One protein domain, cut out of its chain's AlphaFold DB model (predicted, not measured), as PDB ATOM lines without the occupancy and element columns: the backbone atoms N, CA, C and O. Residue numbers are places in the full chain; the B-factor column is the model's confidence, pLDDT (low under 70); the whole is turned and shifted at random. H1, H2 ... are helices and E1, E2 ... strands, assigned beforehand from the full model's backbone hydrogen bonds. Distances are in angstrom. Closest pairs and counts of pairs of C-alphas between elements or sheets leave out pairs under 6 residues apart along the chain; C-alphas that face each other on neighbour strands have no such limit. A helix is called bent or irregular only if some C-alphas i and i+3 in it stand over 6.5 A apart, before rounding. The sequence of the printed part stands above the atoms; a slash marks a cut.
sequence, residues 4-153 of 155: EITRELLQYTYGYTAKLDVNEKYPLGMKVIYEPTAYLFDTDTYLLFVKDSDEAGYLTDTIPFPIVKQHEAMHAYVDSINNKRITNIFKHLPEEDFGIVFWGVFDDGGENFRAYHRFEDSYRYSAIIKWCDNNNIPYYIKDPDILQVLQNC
ATOM      1  N   GLU A   4      -5.315 -24.515  -7.996       95.88
ATOM      2  CA  GLU A   4      -4.366 -23.477  -7.598       95.88
ATOM      3  C   GLU A   4      -5.082 -22.446  -6.723       95.88
ATOM      4  O   GLU A   4      -6.010 -21.777  -7.179       95.88
ATOM      5  N   ILE A   5      -4.649 -22.283  -5.473       96.62
ATOM      6  CA  ILE A   5      -5.143 -21.194  -4.625       96.62
ATOM      7  C   ILE A   5      -4.379 -19.919  -4.994       96.62
ATOM      8  O   ILE A   5      -3.184 -19.790  -4.722       96.62
ATOM      9  N   THR A   6      -5.088 -18.976  -5.613       95.88
ATOM     10  CA  THR A   6      -4.556 -17.692  -6.087       95.88
ATOM     11  C   THR A   6      -5.185 -16.508  -5.348       95.88
ATOM     12  O   THR A   6      -6.192 -16.643  -4.650       95.88
ATOM     13  N   ARG A   7      -4.630 -15.304  -5.545       93.62
ATOM     14  CA  ARG A   7      -5.237 -14.052  -5.052       93.62
ATOM     15  C   ARG A   7      -6.588 -13.747  -5.684       93.62
ATOM     16  O   ARG A   7      -7.421 -13.098  -5.065       93.62
ATOM     17  N   GLU A   8      -6.795 -14.184  -6.919       92.62
ATOM     18  CA  GLU A   8      -8.078 -14.040  -7.601       92.62
ATOM     19  C   GLU A   8      -9.132 -14.919  -6.928       92.62
ATOM     20  O   GLU A   8     -10.219 -14.443  -6.612       92.62
ATOM     21  N   LEU A   9      -8.762 -16.158  -6.579       93.19
ATOM     22  CA  LEU A   9      -9.639 -17.082  -5.868       93.19
ATOM     23  C   LEU A   9     -10.125 -16.508  -4.524       93.19
ATOM     24  O   LEU A   9     -11.276 -16.705  -4.130       93.19
ATOM     25  N   LEU A  10      -9.268 -15.736  -3.847       93.44
ATOM     26  CA  LEU A  10      -9.616 -15.042  -2.611       93.44
ATOM     27  C   LEU A  10     -10.839 -14.133  -2.786       93.44
ATOM     28  O   LEU A  10     -11.688 -14.097  -1.899       93.44
ATOM     29  N   GLN A  11     -10.971 -13.431  -3.916       90.62
ATOM     30  CA  GLN A  11     -12.034 -12.439  -4.137       90.62
ATOM     31  C   GLN A  11     -13.436 -13.050  -4.019       90.62
ATOM     32  O   GLN A  11     -14.328 -12.429  -3.442       90.62
ATOM     33  N   TYR A  12     -13.605 -14.298  -4.455       92.62
ATOM     34  CA  TYR A  12     -14.878 -15.023  -4.396       92.62
ATOM     35  C   TYR A  12     -15.354 -15.307  -2.967       92.62
ATOM     36  O   TYR A  12     -16.546 -15.489  -2.732       92.62
ATOM     37  N   THR A  13     -14.452 -15.273  -1.983       94.06
ATOM     38  CA  THR A  13     -14.829 -15.473  -0.578       94.06
ATOM     39  C   THR A  13     -15.546 -14.271   0.034       94.06
ATOM     40  O   THR A  13     -16.155 -14.427   1.084       94.06
ATOM     41  N   TYR A  14     -15.528 -13.083  -0.590       88.62
ATOM     42  CA  TYR A  14     -16.305 -11.948  -0.070       88.62
ATOM     43  C   TYR A  14     -17.811 -12.218  -0.119       88.62
ATOM     44  O   TYR A  14     -18.551 -11.693   0.705       88.62
ATOM     45  N   GLY A  15     -18.271 -13.024  -1.080       85.94
ATOM     46  CA  GLY A  15     -19.697 -13.269  -1.277       85.94
ATOM     47  C   GLY A  15     -20.465 -12.039  -1.772       85.94
ATOM     48  O   GLY A  15     -21.661 -11.921  -1.515       85.94
ATOM     49  N   TYR A  16     -19.790 -11.113  -2.460       86.12
ATOM     50  CA  TYR A  16     -20.403  -9.959  -3.115       86.12
ATOM     51  C   TYR A  16     -19.735  -9.701  -4.463       86.12
ATOM     52  O   TYR A  16     -18.514  -9.808  -4.576       86.12
ATOM     53  N   THR A  17     -20.518  -9.268  -5.448       85.19
ATOM     54  CA  THR A  17     -20.002  -8.799  -6.739       85.19
ATOM     55  C   THR A  17     -20.282  -7.311  -6.888       85.19
ATOM     56  O   THR A  17     -21.382  -6.837  -6.593       85.19
ATOM     57  N   ALA A  18     -19.277  -6.564  -7.347       85.12
ATOM     58  CA  ALA A  18     -19.445  -5.165  -7.708       85.12
ATOM     59  C   ALA A  18     -20.267  -5.052  -8.997       85.12
ATOM     60  O   ALA A  18     -19.944  -5.671 -10.011       85.12
ATOM     61  N   LYS A  19     -21.299  -4.216  -8.974       87.31
ATOM     62  CA  LYS A  19     -22.150  -3.919 -10.123       87.31
ATOM     63  C   LYS A  19     -22.276  -2.419 -10.286       87.31
ATOM     64  O   LYS A  19     -22.418  -1.681  -9.312       87.31
ATOM     65  N   LEU A  20     -22.217  -1.964 -11.532       89.56
ATOM     66  CA  LEU A  20     -22.456  -0.567 -11.846       89.56
ATOM     67  C   LEU A  20     -23.966  -0.328 -11.921       89.56
ATOM     68  O   LEU A  20     -24.628  -0.821 -12.831       89.56
ATOM     69  N   ASP A  21     -24.496   0.425 -10.965       91.25
ATOM     70  CA  ASP A  21     -25.866   0.924 -10.998       91.25
ATOM     71  C   ASP A  21     -25.875   2.307 -11.650       91.25
ATOM     72  O   ASP A  21     -25.263   3.254 -11.147       91.25
ATOM     73  N   VAL A  22     -26.535   2.413 -12.801       91.38
ATOM     74  CA  VAL A  22     -26.640   3.655 -13.572       91.38
ATOM     75  C   VAL A  22     -27.961   4.320 -13.214       91.38
ATOM     76  O   VAL A  22     -29.037   3.814 -13.527       91.38
ATOM     77  N   ASN A  23     -27.877   5.468 -12.548       89.81
ATOM     78  CA  ASN A  23     -29.036   6.220 -12.095       89.81
ATOM     79  C   ASN A  23     -28.717   7.715 -12.093       89.81
ATOM     80  O   ASN A  23     -27.768   8.155 -11.440       89.81
ATOM     81  N   GLU A  24     -29.552   8.509 -12.761       87.06
ATOM     82  CA  GLU A  24     -29.402   9.967 -12.866       87.06
ATOM     83  C   GLU A  24     -29.429  10.685 -11.506       87.06
ATOM     84  O   GLU A  24     -28.959  11.813 -11.391       87.06
ATOM     85  N   LYS A  25     -29.945  10.034 -10.453       90.81
ATOM     86  CA  LYS A  25     -29.936  10.572  -9.083       90.81
ATOM     87  C   LYS A  25     -28.551  10.558  -8.431       90.81
ATOM     88  O   LYS A  25     -28.359  11.236  -7.422       90.81
ATOM     89  N   TYR A  26     -27.606   9.774  -8.946       89.06
ATOM     90  CA  TYR A  26     -26.247   9.748  -8.414       89.06
ATOM     91  C   TYR A  26     -25.435  10.943  -8.929       89.06
ATOM     92  O   TYR A  26     -25.593  11.325 -10.086       89.06
ATOM     93  N   PRO A  27     -24.499  11.497  -8.132       85.94
ATOM     94  CA  PRO A  27     -23.691  12.653  -8.537       85.94
ATOM     95  C   PRO A  27     -22.922  12.483  -9.856       85.94
ATOM     96  O   PRO A  27     -22.649  13.465 -10.536       85.94
ATOM     97  N   LEU A  28     -22.575  11.243 -10.219       87.88
ATOM     98  CA  LEU A  28     -21.876  10.896 -11.463       87.88
ATOM     99  C   LEU A  28     -22.773  10.149 -12.465       87.88
ATOM    100  O   LEU A  28     -22.269   9.544 -13.407       87.88
ATOM    101  N   GLY A  29     -24.089  10.107 -12.234       91.00
ATOM    102  CA  GLY A  29     -25.034   9.297 -13.013       91.00
ATOM    103  C   GLY A  29     -24.860   7.781 -12.842       91.00
ATOM    104  O   GLY A  29     -25.584   7.000 -13.453       91.00
ATOM    105  N   MET A  30     -23.904   7.352 -12.017       92.06
ATOM    106  CA  MET A  30     -23.609   5.954 -11.739       92.06
ATOM    107  C   MET A  30     -23.008   5.785 -10.342       92.06
ATOM    108  O   MET A  30     -22.388   6.708  -9.803       92.06
ATOM    109  N   LYS A  31     -23.183   4.599  -9.762       91.94
ATOM    110  CA  LYS A  31     -22.609   4.195  -8.479       91.94
ATOM    111  C   LYS A  31     -22.255   2.711  -8.528       91.94
ATOM    112  O   LYS A  31     -23.027   1.909  -9.040       91.94
ATOM    113  N   VAL A  32     -21.107   2.335  -7.969       88.62
ATOM    114  CA  VAL A  32     -20.813   0.919  -7.713       88.62
ATOM    115  C   VAL A  32     -21.629   0.475  -6.503       88.62
ATOM    116  O   VAL A  32     -21.519   1.059  -5.421       88.62
ATOM    117  N   ILE A  33     -22.462  -0.539  -6.697       88.62
ATOM    118  CA  ILE A  33     -23.176  -1.244  -5.636       88.62
ATOM    119  C   ILE A  33     -22.606  -2.656  -5.511       88.62
ATOM    120  O   ILE A  33     -22.060  -3.197  -6.469       88.62
ATOM    121  N   TYR A  34     -22.717  -3.244  -4.327       85.81
ATOM    122  CA  TYR A  34     -22.260  -4.605  -4.065       85.81
ATOM    123  C   TYR A  34     -23.480  -5.483  -3.808       85.81
ATOM    124  O   TYR A  34     -24.216  -5.256  -2.848       85.81
ATOM    125  N   GLU A  35     -23.713  -6.455  -4.686       87.19
ATOM    126  CA  GLU A  35     -24.828  -7.399  -4.571       87.19
ATOM    127  C   GLU A  35     -24.319  -8.705  -3.941       87.19
ATOM    128  O   GLU A  35     -23.289  -9.221  -4.388       87.19
ATOM    129  N   PRO A  36     -25.001  -9.254  -2.913       88.38
ATOM    130  CA  PRO A  36     -24.665 -10.568  -2.375       88.38
ATOM    131  C   PRO A  36     -24.606 -11.604  -3.496       88.38
ATOM    132  O   PRO A  36     -25.527 -11.706  -4.303       88.38
ATOM    133  N   THR A  37     -23.516 -12.356  -3.565       90.56
ATOM    134  CA  THR A  37     -23.263 -13.344  -4.614       90.56
ATOM    135  C   THR A  37     -22.764 -14.631  -3.978       90.56
ATOM    136  O   THR A  37     -21.839 -14.612  -3.171       90.56
ATOM    137  N   ALA A  38     -23.366 -15.757  -4.351       91.56
ATOM    138  CA  ALA A  38     -22.861 -17.076  -4.003       91.56
ATOM    139  C   ALA A  38     -22.178 -17.704  -5.216       91.56
ATOM    140  O   ALA A  38     -22.658 -17.558  -6.343       91.56
ATOM    141  N   TYR A  39     -21.093 -18.433  -4.969       93.81
ATOM    142  CA  TYR A  39     -20.343 -19.122  -6.010       93.81
ATOM    143  C   TYR A  39     -20.420 -20.636  -5.822       93.81
ATOM    144  O   TYR A  39     -20.404 -21.140  -4.696       93.81
ATOM    145  N   LEU A  40     -20.516 -21.349  -6.934       94.25
ATOM    146  CA  LEU A  40     -20.452 -22.799  -7.027       94.25
ATOM    147  C   LEU A  40     -19.123 -23.190  -7.657       94.25
ATOM    148  O   LEU A  40     -18.717 -22.595  -8.651       94.25
ATOM    149  N   PHE A  41     -18.469 -24.186  -7.079       94.75
ATOM    150  CA  PHE A  41     -17.267 -24.803  -7.613       94.75
ATOM    151  C   PHE A  41     -17.625 -26.129  -8.268       94.75
ATOM    152  O   PHE A  41     -18.242 -26.980  -7.627       94.75
ATOM    153  N   ASP A  42     -17.227 -26.289  -9.523       92.62
ATOM    154  CA  ASP A  42     -17.336 -27.540 -10.267       92.62
ATOM    155  C   ASP A  42     -16.133 -28.438  -9.952       92.62
ATOM    156  O   ASP A  42     -14.981 -28.075 -10.211       92.62
ATOM    157  N   THR A  43     -16.399 -29.606  -9.377       90.81
ATOM    158  CA  THR A  43     -15.384 -30.582  -8.951       90.81
ATOM    159  C   THR A  43     -14.694 -31.276 -10.123       90.81
ATOM    160  O   THR A  43     -13.577 -31.772  -9.948       90.81
ATOM    161  N   ASP A  44     -15.295 -31.275 -11.315       88.81
ATOM    162  CA  ASP A  44     -14.729 -31.880 -12.518       88.81
ATOM    163  C   ASP A  44     -13.810 -30.907 -13.253       88.81
ATOM    164  O   ASP A  44     -12.720 -31.294 -13.683       88.81
ATOM    165  N   THR A  45     -14.223 -29.643 -13.394       89.69
ATOM    166  CA  THR A  45     -13.486 -28.629 -14.177       89.69
ATOM    167  C   THR A  45     -12.636 -27.680 -13.337       89.69
ATOM    168  O   THR A  45     -11.738 -27.036 -13.879       89.69
ATOM    169  N   TYR A  46     -12.858 -27.634 -12.021       90.75
ATOM    170  CA  TYR A  46     -12.186 -26.748 -11.065       90.75
ATOM    171  C   TYR A  46     -12.454 -25.258 -11.339       90.75
ATOM    172  O   TYR A  46     -11.636 -24.391 -11.025       90.75
ATOM    173  N   LEU A  47     -13.612 -24.962 -11.932       90.44
ATOM    174  CA  LEU A  47     -14.068 -23.611 -12.242       90.44
ATOM    175  C   LEU A  47     -15.115 -23.132 -11.233       90.44
ATOM    176  O   LEU A  47     -15.855 -23.924 -10.648       90.44
ATOM    177  N   LEU A  48     -15.174 -21.810 -11.047       91.75
ATOM    178  CA  LEU A  48     -16.182 -21.139 -10.231       91.75
ATOM    179  C   LEU A  48     -17.243 -20.474 -11.100       91.75
ATOM    180  O   LEU A  48     -16.929 -19.793 -12.075       91.75
ATOM    181  N   PHE A  49     -18.492 -20.601 -10.671       91.19
ATOM    182  CA  PHE A  49     -19.660 -20.044 -11.341       91.19
ATOM    183  C   PHE A  49     -20.537 -19.313 -10.337       91.19
ATOM    184  O   PHE A  49     -20.583 -19.671  -9.161       91.19
ATOM    185  N   VAL A  50     -21.255 -18.288 -10.785       91.75
ATOM    186  CA  VAL A  50     -22.284 -17.661  -9.951       91.75
ATOM    187  C   VAL A  50     -23.451 -18.635  -9.838       91.75
ATOM    188  O   VAL A  50     -23.921 -19.149 -10.846       91.75
ATOM    189  N   LYS A  51     -23.923 -18.894  -8.615       87.50
ATOM    190  CA  LYS A  51     -24.900 -19.954  -8.317       87.50
ATOM    191  C   LYS A  51     -26.168 -19.919  -9.179       87.50
ATOM    192  O   LYS A  51     -26.698 -20.975  -9.500       87.50
ATOM    193  N   ASP A  52     -26.626 -18.725  -9.540       87.38
ATOM    194  CA  ASP A  52     -27.871 -18.507 -10.283       87.38
ATOM    195  C   ASP A  52     -27.623 -18.074 -11.743       87.38
ATOM    196  O   ASP A  52     -28.502 -17.477 -12.364       87.38
ATOM    197  N   SER A  53     -26.423 -18.315 -12.289       87.88
ATOM    198  CA  SER A  53     -26.134 -18.035 -13.700       87.88
ATOM    199  C   SER A  53     -26.607 -19.163 -14.618       87.88
ATOM    200  O   SER A  53     -26.759 -20.310 -14.192       87.88
ATOM    201  N   ASP A  54     -26.818 -18.848 -15.899       86.50
ATOM    202  CA  ASP A  54     -27.227 -19.842 -16.897       86.50
ATOM    203  C   ASP A  54     -26.204 -20.984 -16.995       86.50
ATOM    204  O   ASP A  54     -26.581 -22.147 -17.125       86.50
ATOM    205  N   GLU A  55     -24.910 -20.671 -16.871       82.88
ATOM    206  CA  GLU A  55     -23.812 -21.643 -16.884       82.88
ATOM    207  C   GLU A  55     -23.913 -22.639 -15.727       82.88
ATOM    208  O   GLU A  55     -23.706 -23.834 -15.939       82.88
ATOM    209  N   ALA A  56     -24.287 -22.176 -14.530       81.81
ATOM    210  CA  ALA A  56     -24.459 -23.042 -13.367       81.81
ATOM    211  C   ALA A  56     -25.569 -24.085 -13.574       81.81
ATOM    212  O   ALA A  56     -25.474 -25.194 -13.051       81.81
ATOM    213  N   GLY A  57     -26.582 -23.771 -14.390       76.88
ATOM    214  CA  GLY A  57     -27.677 -24.684 -14.723       76.88
ATOM    215  C   GLY A  57     -27.262 -25.922 -15.528       76.88
ATOM    216  O   GLY A  57     -28.018 -26.893 -15.576       76.88
ATOM    217  N   TYR A  58     -26.072 -25.915 -16.140       80.06
ATOM    218  CA  TYR A  58     -25.546 -27.044 -16.917       80.06
ATOM    219  C   TYR A  58     -24.562 -27.923 -16.134       80.06
ATOM    220  O   TYR A  58     -24.122 -28.952 -16.652       80.06
ATOM    221  N   LEU A  59     -24.210 -27.539 -14.906       82.75
ATOM    222  CA  LEU A  59     -23.234 -28.251 -14.088       82.75
ATOM    223  C   LEU A  59     -23.927 -29.316 -13.240       82.75
ATOM    224  O   LEU A  59     -24.993 -29.086 -12.672       82.75
ATOM    225  N   THR A  60     -23.317 -30.498 -13.160       74.69
ATOM    226  CA  THR A  60     -23.943 -31.671 -12.524       74.69
ATOM    227  C   THR A  60     -23.322 -32.055 -11.184       74.69
ATOM    228  O   THR A  60     -24.037 -32.597 -10.344       74.69
ATOM    229  N   ASP A  61     -22.052 -31.712 -10.949       86.94
ATOM    230  CA  ASP A  61     -21.364 -31.930  -9.675       86.94
ATOM    231  C   ASP A  61     -20.740 -30.617  -9.192       86.94
ATOM    232  O   ASP A  61     -19.640 -30.226  -9.581       86.94
ATOM    233  N   THR A  62     -21.505 -29.867  -8.397       93.12
ATOM    234  CA  THR A  62     -21.049 -28.591  -7.846       93.12
ATOM    235  C   THR A  62     -21.222 -28.532  -6.346       93.12
ATOM    236  O   THR A  62     -22.183 -29.049  -5.771       93.12
ATOM    237  N   ILE A  63     -20.295 -27.828  -5.707       94.81
ATOM    238  CA  ILE A  63     -20.295 -27.578  -4.271       94.81
ATOM    239  C   ILE A  63     -20.176 -26.071  -4.005       94.81
ATOM    240  O   ILE A  63     -19.473 -25.371  -4.735       94.81
ATOM    241  N   PRO A  64     -20.849 -25.520  -2.979       95.06
ATOM    242  CA  PRO A  64     -20.723 -24.103  -2.651       95.06
ATOM    243  C   PRO A  64     -19.289 -23.732  -2.268       95.06
ATOM    244  O   PRO A  64     -18.696 -24.376  -1.399       95.06
ATOM    245  N   PHE A  65     -18.757 -22.673  -2.874       95.88
ATOM    246  CA  PHE A  65     -17.460 -22.104  -2.511       95.88
ATOM    247  C   PHE A  65     -17.568 -21.342  -1.175       95.88
ATOM    248  O   PHE A  65     -18.622 -20.753  -0.901       95.88
ATOM    249  N   PRO A  66     -16.537 -21.347  -0.305       96.06
ATOM    250  CA  PRO A  66     -16.655 -20.755   1.017       96.06
ATOM    251  C   PRO A  66     -16.760 -19.234   0.920       96.06
ATOM    252  O   PRO A  66     -15.959 -18.574   0.259       96.06
ATOM    253  N   ILE A  67     -17.734 -18.680   1.636       94.38
ATOM    254  CA  ILE A  67     -17.875 -17.243   1.858       94.38
ATOM    255  C   ILE A  67     -17.399 -16.952   3.276       94.38
ATOM    256  O   ILE A  67     -17.763 -17.661   4.213       94.38
ATOM    257  N   VAL A  68     -16.605 -15.901   3.420       92.69
ATOM    258  CA  VAL A  68     -16.146 -15.371   4.697       92.69
ATOM    259  C   VAL A  68     -16.766 -14.002   4.872       92.69
ATOM    260  O   VAL A  68     -16.461 -13.069   4.124       92.69
ATOM    261  N   LYS A  69     -17.642 -13.867   5.864       89.31
ATOM    262  CA  LYS A  69     -18.250 -12.569   6.143       89.31
ATOM    263  C   LYS A  69     -17.247 -11.694   6.875       89.31
ATOM    264  O   LYS A  69     -16.545 -12.154   7.772       89.31
ATOM    265  N   GLN A  70     -17.234 -10.405   6.546       87.19
ATOM    266  CA  GLN A  70     -16.321  -9.451   7.174       87.19
ATOM    267  C   GLN A  70     -16.440  -9.458   8.707       87.19
ATOM    268  O   GLN A  70     -15.427  -9.479   9.398       87.19
ATOM    269  N   HIS A  71     -17.663  -9.523   9.246       88.69
ATOM    270  CA  HIS A  71     -17.866  -9.572  10.696       88.69
ATOM    271  C   HIS A  71     -17.197 -10.805  11.339       88.69
ATOM    272  O   HIS A  71     -16.611 -10.688  12.410       88.69
ATOM    273  N   GLU A  72     -17.202 -11.970  10.676       91.38
ATOM    274  CA  GLU A  72     -16.551 -13.191  11.179       91.38
ATOM    275  C   GLU A  72     -15.031 -13.010  11.260       91.38
ATOM    276  O   GLU A  72     -14.420 -13.391  12.256       91.38
ATOM    277  N   ALA A  73     -14.430 -12.378  10.245       92.69
ATOM    278  CA  ALA A  73     -13.005 -12.063  10.242       92.69
ATOM    279  C   ALA A  73     -12.639 -11.045  11.337       92.69
ATOM    280  O   ALA A  73     -11.625 -11.206  12.012       92.69
ATOM    281  N   MET A  74     -13.475 -10.027  11.568       93.31
ATOM    282  CA  MET A  74     -13.250  -9.043  12.633       93.31
ATOM    283  C   MET A  74     -13.305  -9.670  14.031       93.31
ATOM    284  O   MET A  74     -12.417  -9.417  14.848       93.31
ATOM    285  N   HIS A  75     -14.306 -10.514  14.306       92.06
ATOM    286  CA  HIS A  75     -14.403 -11.259  15.568       92.06
ATOM    287  C   HIS A  75     -13.174 -12.151  15.775       92.06
ATOM    288  O   HIS A  75     -12.512 -12.063  16.811       92.06
ATOM    289  N   ALA A  76     -12.796 -12.925  14.754       92.25
ATOM    290  CA  ALA A  76     -11.612 -13.778  14.809       92.25
ATOM    291  C   ALA A  76     -10.321 -12.976  15.053       92.25
ATOM    292  O   ALA A  76      -9.438 -13.430  15.782       92.25
ATOM    293  N   TYR A  77     -10.213 -11.768  14.491       92.94
ATOM    294  CA  TYR A  77      -9.065 -10.897  14.719       92.94
ATOM    295  C   TYR A  77      -8.984 -10.435  16.175       92.94
ATOM    296  O   TYR A  77      -7.928 -10.565  16.796       92.94
ATOM    297  N   VAL A  78     -10.094  -9.952  16.748       91.62
ATOM    298  CA  VAL A  78     -10.157  -9.529  18.160       91.62
ATOM    299  C   VAL A  78      -9.749 -10.664  19.097       91.62
ATOM    300  O   VAL A  78      -8.974 -10.433  20.032       91.62
ATOM    301  N   ASP A  79     -10.219 -11.878  18.822       89.31
ATOM    302  CA  ASP A  79      -9.865 -13.069  19.594       89.31
ATOM    303  C   ASP A  79      -8.375 -13.424  19.455       89.31
ATOM    304  O   ASP A  79      -7.736 -13.816  20.436       89.31
ATOM    305  N   SER A  80      -7.786 -13.218  18.271       88.88
ATOM    306  CA  SER A  80      -6.373 -13.523  18.001       88.88
ATOM    307  C   SER A  80      -5.379 -12.598  18.714       88.88
ATOM    308  O   SER A  80      -4.299 -13.042  19.098       88.88
ATOM    309  N   ILE A  81      -5.732 -11.327  18.957       85.12
ATOM    310  CA  ILE A  81      -4.802 -10.325  19.516       85.12
ATOM    311  C   ILE A  81      -4.397 -10.656  20.970       85.12
ATOM    312  O   ILE A  81      -3.428 -10.097  21.490       85.12
ATOM    313  N   ASN A  82      -5.126 -11.555  21.647       78.25
ATOM    314  CA  ASN A  82      -4.859 -12.003  23.022       78.25
ATOM    315  C   ASN A  82      -4.567 -10.838  23.998       78.25
ATOM    316  O   ASN A  82      -3.731 -10.915  24.902       78.25
ATOM    317  N   ASN A  83      -5.262  -9.711  23.809       85.12
ATOM    318  CA  ASN A  83      -5.105  -8.506  24.614       85.12
ATOM    319  C   ASN A  83      -6.366  -8.272  25.439       85.12
ATOM    320  O   ASN A  83      -7.372  -7.775  24.938       85.12
ATOM    321  N   LYS A  84      -6.270  -8.540  26.746       85.38
ATOM    322  CA  LYS A  84      -7.390  -8.426  27.697       85.38
ATOM    323  C   LYS A  84      -8.111  -7.078  27.649       85.38
ATOM    324  O   LYS A  84      -9.314  -7.034  27.886       85.38
ATOM    325  N   ARG A  85      -7.399  -5.978  27.375       85.88
ATOM    326  CA  ARG A  85      -8.015  -4.647  27.293       85.88
ATOM    327  C   ARG A  85      -8.900  -4.538  26.058       85.88
ATOM    328  O   ARG A  85     -10.025  -4.073  26.183       85.88
ATOM    329  N   ILE A  86      -8.395  -4.977  24.907       85.38
ATOM    330  CA  ILE A  86      -9.126  -4.972  23.638       85.38
ATOM    331  C   ILE A  86     -10.305  -5.940  23.732       85.38
ATOM    332  O   ILE A  86     -11.439  -5.520  23.554       85.38
ATOM    333  N   THR A  87     -10.080  -7.188  24.147       84.81
ATOM    334  CA  THR A  87     -11.150  -8.186  24.296       84.81
ATOM    335  C   THR A  87     -12.275  -7.699  25.218       84.81
ATOM    336  O   THR A  87     -13.446  -7.909  24.923       84.81
ATOM    337  N   ASN A  88     -11.956  -6.988  26.308       86.88
ATOM    338  CA  ASN A  88     -12.976  -6.427  27.201       86.88
ATOM    339  C   ASN A  88     -13.820  -5.312  26.563       86.88
ATOM    340  O   ASN A  88     -14.967  -5.153  26.973       86.88
ATOM    341  N   ILE A  89     -13.288  -4.556  25.594       88.25
ATOM    342  CA  ILE A  89     -14.074  -3.569  24.832       88.25
ATOM    343  C   ILE A  89     -15.156  -4.296  24.028       88.25
ATOM    344  O   ILE A  89     -16.299  -3.858  24.024       88.25
ATOM    345  N   PHE A  90     -14.812  -5.430  23.412       89.94
ATOM    346  CA  PHE A  90     -15.699  -6.151  22.495       89.94
ATOM    347  C   PHE A  90     -16.645  -7.160  23.164       89.94
ATOM    348  O   PHE A  90     -17.719  -7.429  22.637       89.94
ATOM    349  N   LYS A  91     -16.311  -7.680  24.351       83.94
ATOM    350  CA  LYS A  91     -17.030  -8.788  25.019       83.94
ATOM    351  C   LYS A  91     -18.534  -8.568  25.257       83.94
ATOM    352  O   LYS A  91     -19.278  -9.539  25.377       83.94
ATOM    353  N   HIS A  92     -18.971  -7.321  25.401       83.50
ATOM    354  CA  HIS A  92     -20.361  -6.974  25.723       83.50
ATOM    355  C   HIS A  92     -20.982  -6.004  24.715       83.50
ATOM    356  O   HIS A  92     -22.014  -5.403  25.014       83.50
ATOM    357  N   LEU A  93     -20.355  -5.830  23.549       89.12
ATOM    358  CA  LEU A  93     -20.911  -4.982  22.505       89.12
ATOM    359  C   LEU A  93     -22.083  -5.686  21.811       89.12
ATOM    360  O   LEU A  93     -21.973  -6.875  21.503       89.12
ATOM    361  N   PRO A  94     -23.190  -4.970  21.551       89.75
ATOM    362  CA  PRO A  94     -24.191  -5.414  20.592       89.75
ATOM    363  C   PRO A  94     -23.556  -5.641  19.213       89.75
ATOM    364  O   PRO A  94     -22.627  -4.926  18.826       89.75
ATOM    365  N   GLU A  95     -24.053  -6.625  18.463       87.44
ATOM    366  CA  GLU A  95     -23.485  -6.992  17.155       87.44
ATOM    367  C   GLU A  95     -23.608  -5.840  16.147       87.44
ATOM    368  O   GLU A  95     -22.705  -5.605  15.345       87.44
ATOM    369  N   GLU A  96     -24.691  -5.067  16.229       90.12
ATOM    370  CA  GLU A  96     -24.933  -3.879  15.410       90.12
ATOM    371  C   GLU A  96     -23.876  -2.777  15.593       90.12
ATOM    372  O   GLU A  96     -23.585  -2.040  14.649       90.12
ATOM    373  N   ASP A  97     -23.267  -2.697  16.778       91.81
ATOM    374  CA  ASP A  97     -22.255  -1.695  17.116       91.81
ATOM    375  C   ASP A  97     -20.829  -2.211  16.876       91.81
ATOM    376  O   ASP A  97     -19.884  -1.418  16.796       91.81
ATOM    377  N   PHE A  98     -20.657  -3.533  16.743       92.25
ATOM    378  CA  PHE A  98     -19.351  -4.184  16.701       92.25
ATOM    379  C   PHE A  98     -18.453  -3.596  15.611       92.25
ATOM    380  O   PHE A  98     -17.336  -3.176  15.900       92.25
ATOM    381  N   GLY A  99     -18.950  -3.498  14.374       91.56
ATOM    382  CA  GLY A  99     -18.171  -2.992  13.239       91.56
ATOM    383  C   GLY A  99     -17.753  -1.525  13.391       91.56
ATOM    384  O   GLY A  99     -16.635  -1.159  13.029       91.56
ATOM    385  N   ILE A 100     -18.615  -0.684  13.970       92.06
ATOM    386  CA  ILE A 100     -18.316   0.740  14.199       92.06
ATOM    387  C   ILE A 100     -17.198   0.874  15.233       92.06
ATOM    388  O   ILE A 100     -16.230   1.605  15.015       92.06
ATOM    389  N   VAL A 101     -17.306   0.151  16.351       92.50
ATOM    390  CA  VAL A 101     -16.279   0.179  17.400       92.50
ATOM    391  C   VAL A 101     -14.985  -0.464  16.915       92.50
ATOM    392  O   VAL A 101     -13.908   0.051  17.209       92.50
ATOM    393  N   PHE A 102     -15.076  -1.541  16.134       94.31
ATOM    394  CA  PHE A 102     -13.930  -2.208  15.531       94.31
ATOM    395  C   PHE A 102     -13.092  -1.226  14.716       94.31
ATOM    396  O   PHE A 102     -11.909  -1.039  15.003       94.31
ATOM    397  N   TRP A 103     -13.711  -0.528  13.763       93.56
ATOM    398  CA  TRP A 103     -12.994   0.463  12.967       93.56
ATOM    399  C   TRP A 103     -12.546   1.665  13.794       93.56
ATOM    400  O   TRP A 103     -11.442   2.152  13.591       93.56
ATOM    401  N   GLY A 104     -13.300   2.073  14.816       90.62
ATOM    402  CA  GLY A 104     -12.836   3.095  15.760       90.62
ATOM    403  C   GLY A 104     -11.544   2.730  16.509       90.62
ATOM    404  O   GLY A 104     -10.820   3.625  16.943       90.62
ATOM    405  N   VAL A 105     -11.243   1.437  16.671       88.19
ATOM    406  CA  VAL A 105     -10.026   0.941  17.336       88.19
ATOM    407  C   VAL A 105      -8.902   0.650  16.340       88.19
ATOM    408  O   VAL A 105      -7.742   0.930  16.646       88.19
ATOM    409  N   PHE A 106      -9.224   0.065  15.183       89.62
ATOM    410  CA  PHE A 106      -8.232  -0.495  14.258       89.62
ATOM    411  C   PHE A 106      -8.045   0.296  12.958       89.62
ATOM    412  O   PHE A 106      -7.027   0.097  12.298       89.62
ATOM    413  N   ASP A 107      -8.954   1.205  12.594       87.62
ATOM    414  CA  ASP A 107      -8.784   2.111  11.448       87.62
ATOM    415  C   ASP A 107      -7.958   3.345  11.845       87.62
ATOM    416  O   ASP A 107      -8.436   4.478  11.903       87.62
ATOM    417  N   ASP A 108      -6.688   3.113  12.178       85.00
ATOM    418  CA  ASP A 108      -5.727   4.172  12.496       85.00
ATOM    419  C   ASP A 108      -4.983   4.703  11.255       85.00
ATOM    420  O   ASP A 108      -4.076   5.532  11.379       85.00
ATOM    421  N   GLY A 109      -5.320   4.200  10.059       79.94
ATOM    422  CA  GLY A 109      -4.591   4.448   8.808       79.94
ATOM    423  C   GLY A 109      -3.133   3.955   8.816       79.94
ATOM    424  O   GLY A 109      -2.361   4.259   7.899       79.94
ATOM    425  N   GLY A 110      -2.736   3.222   9.854       87.62
ATOM    426  CA  GLY A 110      -1.365   2.878  10.186       87.62
ATOM    427  C   GLY A 110      -1.145   1.373  10.230       87.62
ATOM    428  O   GLY A 110      -1.530   0.637   9.319       87.62
ATOM    429  N   GLU A 111      -0.440   0.918  11.264       87.62
ATOM    430  CA  GLU A 111      -0.048  -0.485  11.374       87.62
ATOM    431  C   GLU A 111      -1.203  -1.375  11.836       87.62
ATOM    432  O   GLU A 111      -1.280  -2.513  11.387       87.62
ATOM    433  N   ASN A 112      -2.131  -0.874  12.660       87.00
ATOM    434  CA  ASN A 112      -3.271  -1.679  13.110       87.00
ATOM    435  C   ASN A 112      -4.209  -2.009  11.947       87.00
ATOM    436  O   ASN A 112      -4.617  -3.163  11.796       87.00
ATOM    437  N   PHE A 113      -4.465  -1.025  11.084       89.38
ATOM    438  CA  PHE A 113      -5.247  -1.210   9.866       89.38
ATOM    439  C   PHE A 113      -4.603  -2.248   8.933       89.38
ATOM    440  O   PHE A 113      -5.247  -3.196   8.479       89.38
ATOM    441  N   ARG A 114      -3.289  -2.130   8.693       90.50
ATOM    442  CA  ARG A 114      -2.538  -3.096   7.868       90.50
ATOM    443  C   ARG A 114      -2.484  -4.484   8.501       90.50
ATOM    444  O   ARG A 114      -2.542  -5.475   7.777       90.50
ATOM    445  N   ALA A 115      -2.352  -4.567   9.823       90.50
ATOM    446  CA  ALA A 115      -2.329  -5.827  10.553       90.50
ATOM    447  C   ALA A 115      -3.664  -6.566  10.429       90.50
ATOM    448  O   ALA A 115      -3.647  -7.757  10.118       90.50
ATOM    449  N   TYR A 116      -4.792  -5.858  10.560       92.31
ATOM    450  CA  TYR A 116      -6.109  -6.440  10.310       92.31
ATOM    451  C   TYR A 116      -6.228  -6.974   8.880       92.31
ATOM    452  O   TYR A 116      -6.588  -8.131   8.705       92.31
ATOM    453  N   HIS A 117      -5.867  -6.197   7.856       92.00
ATOM    454  CA  HIS A 117      -6.001  -6.667   6.472       92.00
ATOM    455  C   HIS A 117      -5.129  -7.886   6.154       92.00
ATOM    456  O   HIS A 117      -5.578  -8.804   5.474       92.00
ATOM    457  N   ARG A 118      -3.905  -7.954   6.697       91.94
ATOM    458  CA  ARG A 118      -3.075  -9.166   6.568       91.94
ATOM    459  C   ARG A 118      -3.706 -10.367   7.274       91.94
ATOM    460  O   ARG A 118      -3.632 -11.479   6.756       91.94
ATOM    461  N   PHE A 119      -4.312 -10.149   8.443       93.88
ATOM    462  CA  PHE A 119      -5.050 -11.191   9.149       93.88
ATOM    463  C   PHE A 119      -6.281 -11.648   8.357       93.88
ATOM    464  O   PHE A 119      -6.485 -12.847   8.205       93.88
ATOM    465  N   GLU A 120      -7.073 -10.719   7.826       94.38
ATOM    466  CA  GLU A 120      -8.275 -10.997   7.038       94.38
ATOM    467  C   GLU A 120      -7.944 -11.854   5.810       94.38
ATOM    468  O   GLU A 120      -8.596 -12.872   5.580       94.38
ATOM    469  N   ASP A 121      -6.882 -11.514   5.076       94.62
ATOM    470  CA  ASP A 121      -6.409 -12.323   3.950       94.62
ATOM    471  C   ASP A 121      -6.014 -13.740   4.394       94.62
ATOM    472  O   ASP A 121      -6.459 -14.724   3.799       94.62
ATOM    473  N   SER A 122      -5.235 -13.873   5.472       94.56
ATOM    474  CA  SER A 122      -4.837 -15.177   6.027       94.56
ATOM    475  C   SER A 122      -6.032 -16.018   6.476       94.56
ATOM    476  O   SER A 122      -6.123 -17.207   6.153       94.56
ATOM    477  N   TYR A 123      -6.982 -15.400   7.177       95.12
ATOM    478  CA  TYR A 123      -8.204 -16.040   7.651       95.12
ATOM    479  C   TYR A 123      -9.023 -16.593   6.478       95.12
ATOM    480  O   TYR A 123      -9.506 -17.727   6.514       95.12
ATOM    481  N   ARG A 124      -9.103 -15.835   5.383       95.19
ATOM    482  CA  ARG A 124      -9.826 -16.224   4.170       95.19
ATOM    483  C   ARG A 124      -9.111 -17.304   3.363       95.19
ATOM    484  O   ARG A 124      -9.762 -18.264   2.955       95.19
ATOM    485  N   TYR A 125      -7.791 -17.228   3.190       96.75
ATOM    486  CA  TYR A 125      -7.035 -18.335   2.587       96.75
ATOM    487  C   TYR A 125      -7.158 -19.618   3.411       96.75
ATOM    488  O   TYR A 125      -7.353 -20.695   2.850       96.75
ATOM    489  N   SER A 126      -7.121 -19.505   4.739       95.50
ATOM    490  CA  SER A 126      -7.329 -20.639   5.645       95.50
ATOM    491  C   SER A 126      -8.731 -21.240   5.496       95.50
ATOM    492  O   SER A 126      -8.882 -22.459   5.560       95.50
ATOM    493  N   ALA A 127      -9.753 -20.417   5.241       96.19
ATOM    494  CA  ALA A 127     -11.104 -20.893   4.951       96.19
ATOM    495  C   ALA A 127     -11.177 -21.675   3.628       96.19
ATOM    496  O   ALA A 127     -11.815 -22.726   3.592       96.19
ATOM    497  N   ILE A 128     -10.487 -21.215   2.575       97.25
ATOM    498  CA  ILE A 128     -10.376 -21.950   1.300       97.25
ATOM    499  C   ILE A 128      -9.675 -23.293   1.522       97.25
ATOM    500  O   ILE A 128     -10.197 -24.321   1.106       97.25
ATOM    501  N   ILE A 129      -8.538 -23.302   2.223       97.38
ATOM    502  CA  ILE A 129      -7.778 -24.526   2.527       97.38
ATOM    503  C   ILE A 129      -8.645 -25.529   3.290       97.38
ATOM    504  O   ILE A 129      -8.813 -26.663   2.852       97.38
ATOM    505  N   LYS A 130      -9.273 -25.090   4.386       97.19
ATOM    506  CA  LYS A 130     -10.158 -25.937   5.190       97.19
ATOM    507  C   LYS A 130     -11.329 -26.473   4.368       97.19
ATOM    508  O   LYS A 130     -11.769 -27.603   4.571       97.19
ATOM    509  N   TRP A 131     -11.864 -25.665   3.459       97.69
ATOM    510  CA  TRP A 131     -12.912 -26.096   2.547       97.69
ATOM    511  C   TRP A 131     -12.408 -27.146   1.548       97.69
ATOM    512  O   TRP A 131     -13.101 -28.144   1.349       97.69
ATOM    513  N   CYS A 132     -11.206 -26.988   0.989       97.38
ATOM    514  CA  CYS A 132     -10.586 -28.007   0.143       97.38
ATOM    515  C   CYS A 132     -10.404 -29.326   0.903       97.38
ATOM    516  O   CYS A 132     -10.831 -30.372   0.413       97.38
ATOM    517  N   ASP A 133      -9.854 -29.270   2.119       97.75
ATOM    518  CA  ASP A 133      -9.630 -30.443   2.974       97.75
ATOM    519  C   ASP A 133     -10.941 -31.180   3.279       97.75
ATOM    520  O   ASP A 133     -11.037 -32.395   3.110       97.75
ATOM    521  N   ASN A 134     -11.988 -30.443   3.666       97.44
ATOM    522  CA  ASN A 134     -13.294 -31.019   4.001       97.44
ATOM    523  C   ASN A 134     -13.993 -31.684   2.805       97.44
ATOM    524  O   ASN A 134     -14.795 -32.597   3.003       97.44
ATOM    525  N   ASN A 135     -13.713 -31.225   1.584       96.25
ATOM    526  CA  ASN A 135     -14.324 -31.735   0.355       96.25
ATOM    527  C   ASN A 135     -13.384 -32.661  -0.438       96.25
ATOM    528  O   ASN A 135     -13.730 -33.077  -1.540       96.25
ATOM    529  N   ASN A 136     -12.217 -33.018   0.114       95.31
ATOM    530  CA  ASN A 136     -11.188 -33.827  -0.550       95.31
ATOM    531  C   ASN A 136     -10.721 -33.254  -1.903       95.31
ATOM    532  O   ASN A 136     -10.422 -34.001  -2.836       95.31
ATOM    533  N   ILE A 137     -10.649 -31.927  -2.015       95.81
ATOM    534  CA  ILE A 137     -10.193 -31.242  -3.226       95.81
ATOM    535  C   ILE A 137      -8.674 -31.087  -3.137       95.81
ATOM    536  O   ILE A 137      -8.185 -30.356  -2.274       95.81
ATOM    537  N   PRO A 138      -7.892 -31.739  -4.008       96.06
ATOM    538  CA  PRO A 138      -6.452 -31.563  -4.010       96.06
ATOM    539  C   PRO A 138      -6.101 -30.148  -4.487       96.06
ATOM    540  O   PRO A 138      -6.614 -29.681  -5.505       96.06
ATOM    541  N   TYR A 139      -5.197 -29.474  -3.780       96.81
ATOM    542  CA  TYR A 139      -4.811 -28.096  -4.076       96.81
ATOM    543  C   TYR A 139      -3.302 -27.873  -3.936       96.81
ATOM    544  O   TYR A 139      -2.588 -28.670  -3.322       96.81
ATOM    545  N   TYR A 140      -2.820 -26.769  -4.497       96.88
ATOM    546  CA  TYR A 140      -1.472 -26.257  -4.275       96.88
ATOM    547  C   TYR A 140      -1.473 -24.726  -4.203       96.88
ATOM    548  O   TYR A 140      -2.405 -24.058  -4.653       96.88
ATOM    549  N   ILE A 141      -0.404 -24.169  -3.633       97.00
ATOM    550  CA  ILE A 141      -0.171 -22.726  -3.543       97.00
ATOM    551  C   ILE A 141       1.192 -22.443  -4.165       97.00
ATOM    552  O   ILE A 141       2.201 -22.989  -3.720       97.00
ATOM    553  N   LYS A 142       1.219 -21.611  -5.207       96.19
ATOM    554  CA  LYS A 142       2.455 -21.237  -5.912       96.19
ATOM    555  C   LYS A 142       2.974 -19.855  -5.514       96.19
ATOM    556  O   LYS A 142       4.180 -19.634  -5.539       96.19
ATOM    557  N   ASP A 143       2.073 -18.933  -5.184       95.25
ATOM    558  CA  ASP A 143       2.414 -17.549  -4.855       95.25
ATOM    559  C   ASP A 143       3.093 -17.470  -3.469       95.25
ATOM    560  O   ASP A 143       2.464 -17.812  -2.461       95.25
ATOM    561  N   PRO A 144       4.364 -17.027  -3.390       93.38
ATOM    562  CA  PRO A 144       5.090 -16.942  -2.127       93.38
ATOM    563  C   PRO A 144       4.482 -15.932  -1.149       93.38
ATOM    564  O   PRO A 144       4.607 -16.124   0.059       93.38
ATOM    565  N   ASP A 145       3.786 -14.901  -1.628       92.25
ATOM    566  CA  ASP A 145       3.166 -13.915  -0.741       92.25
ATOM    567  C   ASP A 145       1.963 -14.524  -0.010       92.25
ATOM    568  O   ASP A 145       1.749 -14.233   1.166       92.25
ATOM    569  N   ILE A 146       1.216 -15.427  -0.659       93.31
ATOM    570  CA  ILE A 146       0.129 -16.178  -0.007       93.31
ATOM    571  C   ILE A 146       0.705 -17.071   1.094       93.31
ATOM    572  O   ILE A 146       0.185 -17.102   2.210       93.31
ATOM    573  N   LEU A 147       1.813 -17.762   0.808       93.06
ATOM    574  CA  LEU A 147       2.508 -18.583   1.800       93.06
ATOM    575  C   LEU A 147       2.986 -17.741   2.992       93.06
ATOM    576  O   LEU A 147       2.823 -18.158   4.137       93.06
ATOM    577  N   GLN A 148       3.515 -16.542   2.741       91.44
ATOM    578  CA  GLN A 148       3.944 -15.624   3.796       91.44
ATOM    579  C   GLN A 148       2.765 -15.134   4.650       91.44
ATOM    580  O   GLN A 148       2.870 -15.091   5.877       91.44
ATOM    581  N   VAL A 149       1.639 -14.781   4.022       90.00
ATOM    582  CA  VAL A 149       0.409 -14.365   4.718       90.00
ATOM    583  C   VAL A 149      -0.092 -15.475   5.646       90.00
ATOM    584  O   VAL A 149      -0.379 -15.205   6.810       90.00
ATOM    585  N   LEU A 150      -0.113 -16.725   5.174       88.88
ATOM    586  CA  LEU A 150      -0.535 -17.886   5.965       88.88
ATOM    587  C   LEU A 150       0.395 -18.188   7.153       88.88
ATOM    588  O   LEU A 150      -0.074 -18.606   8.210       88.88
ATOM    589  N   GLN A 151       1.704 -17.956   7.015       84.19
ATOM    590  CA  GLN A 151       2.677 -18.162   8.100       84.19
ATOM    591  C   GLN A 151       2.558 -17.115   9.215       84.19
ATOM    592  O   GLN A 151       2.770 -17.426  10.386       84.19
ATOM    593  N   ASN A 152       2.194 -15.878   8.872       67.25
ATOM    594  CA  ASN A 152       2.174 -14.758   9.817       67.25
ATOM    595  C   ASN A 152       1.059 -14.848  10.877       67.25
ATOM    596  O   ASN A 152       1.093 -14.090  11.842       67.25
ATOM    597  N   CYS A 153       0.096 -15.762  10.728       55.50
ATOM    598  CA  CYS A 153      -0.998 -15.970  11.684       55.50
ATOM    599  C   CYS A 153      -0.832 -17.214  12.575       55.50
ATOM    600  O   CYS A 153      -1.740 -17.524  13.341       55.50
TER     601      CYS A 153
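What this domain is: This is residues 4 to 153 of the 155 residues of an uncharacterized protein of Ruminococcus albus SY3 (UniProt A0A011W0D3). A small three-stranded sheet of E4, E3 and E5 sits at one end of a body built on one long helix, H5, which H1, H2 and H6 cross on three sides; H2, H3 and H4 form a helical head at the other end. The two-stranded hairpin of E1 and E2 sticks out as an arm, away from the other strands and from H2 to H6. The printed part has 150 residues, with six named helices and five named strands in the order H1, E1, E2, E3, E4, E5, H2, H3, H4, H5, H6. The class is mixed, and both sheets are antiparallel, the larger in the order E4, E3, E5. The whole is only just loose, close to compact, with a radius of gyration of the C-alphas of 18.1 A and spans of 52 by 47 by 29 A.

How they stand to each other: Start at E3, residues 39 to 42, the inner strand of the larger sheet. E4, residues 48 to 50, is an edge strand and forms a hairpin with E3; look for N 40 and O 49, 2.8 A apart. E5, residues 62 to 64, is the other edge strand, antiparallel to E3, with N 41 and O 63 at 2.8 A. E2, residues 30 to 36, runs on into E3 across a break of 2 residues, at 59 degrees. E1, residues 16 to 22, forms an antiparallel hairpin with E2, where N 19 and O 33 are 2.8 A apart. H1, residues 7 to 14, is on the larger sheet but only grazes it, with its residues 9 to 13. From H1 go to the hub, H5, residues 111 to 134, which touches H1 with its residues 121 to 128 alone; the closest C-alphas, of Leu 10 and Tyr 125, are 6.7 A apart, and the lines are about perpendicular at 89 degrees. H6, residues 144 to 151, touches H5 about perpendicular at 89 degrees, closest at the C-alphas of Ser 122 and Leu 150, 5.1 A. H2, residues 70 to 80, touches H5 about perpendicular at 76 degrees, closest at the C-alphas of Ala 73 and Glu 120, 5.8 A. H3, residues 84 to 90, forms a helical hairpin with H2 at a shallow tilt of 22 degrees, opposite ways, with the closest C-alphas, of Val 78 and Thr 87, 6.4 A apart. H4, residues 95 to 106, only just touches H2, with 3 pairs of C-alphas within 8 A, the closest those of His 71 and Gly 99 at 7.1 A. H4 and H5 touch only at the corner, and only just, with 3 pairs; the closest C-alphas are those of Phe 106 and Asn 112, 5.2 A. Every O i to N i+4 pair is within hydrogen-bond range in H2, H3, H5 and H6, against 6 of 8 in H4 and 0 of 4 in H1, where 5 of 5 O i to N i+3 pairs are.

Where its parts are: Find C-alpha 39 at (-20.343, -19.122, -6.010), where E3 begins. E1 is 18.3 A long and E2 19.0 A. C-alpha 111 at (-0.048, -0.485, 11.374) opens H5, which runs 34.1 A to C-alpha 134 at (-13.294, -31.019, 4.001). H4, 16.8 A long, is irregular: C-alphas 96 and 99 are 7.2 A apart. H2 is 15.3 A long, H1 12.3 A, H6 10.6 A and H3 10.1 A.

The domain as a whole: The two C-alphas farthest apart are those of Tyr 58 and Arg 85, at 52.6 A. The printed part has no cut. The link from E4 to E5, 11 residues, is long. The mean pLDDT of the printed part is 90.2; look at residues 152 to 153 for the values under 70.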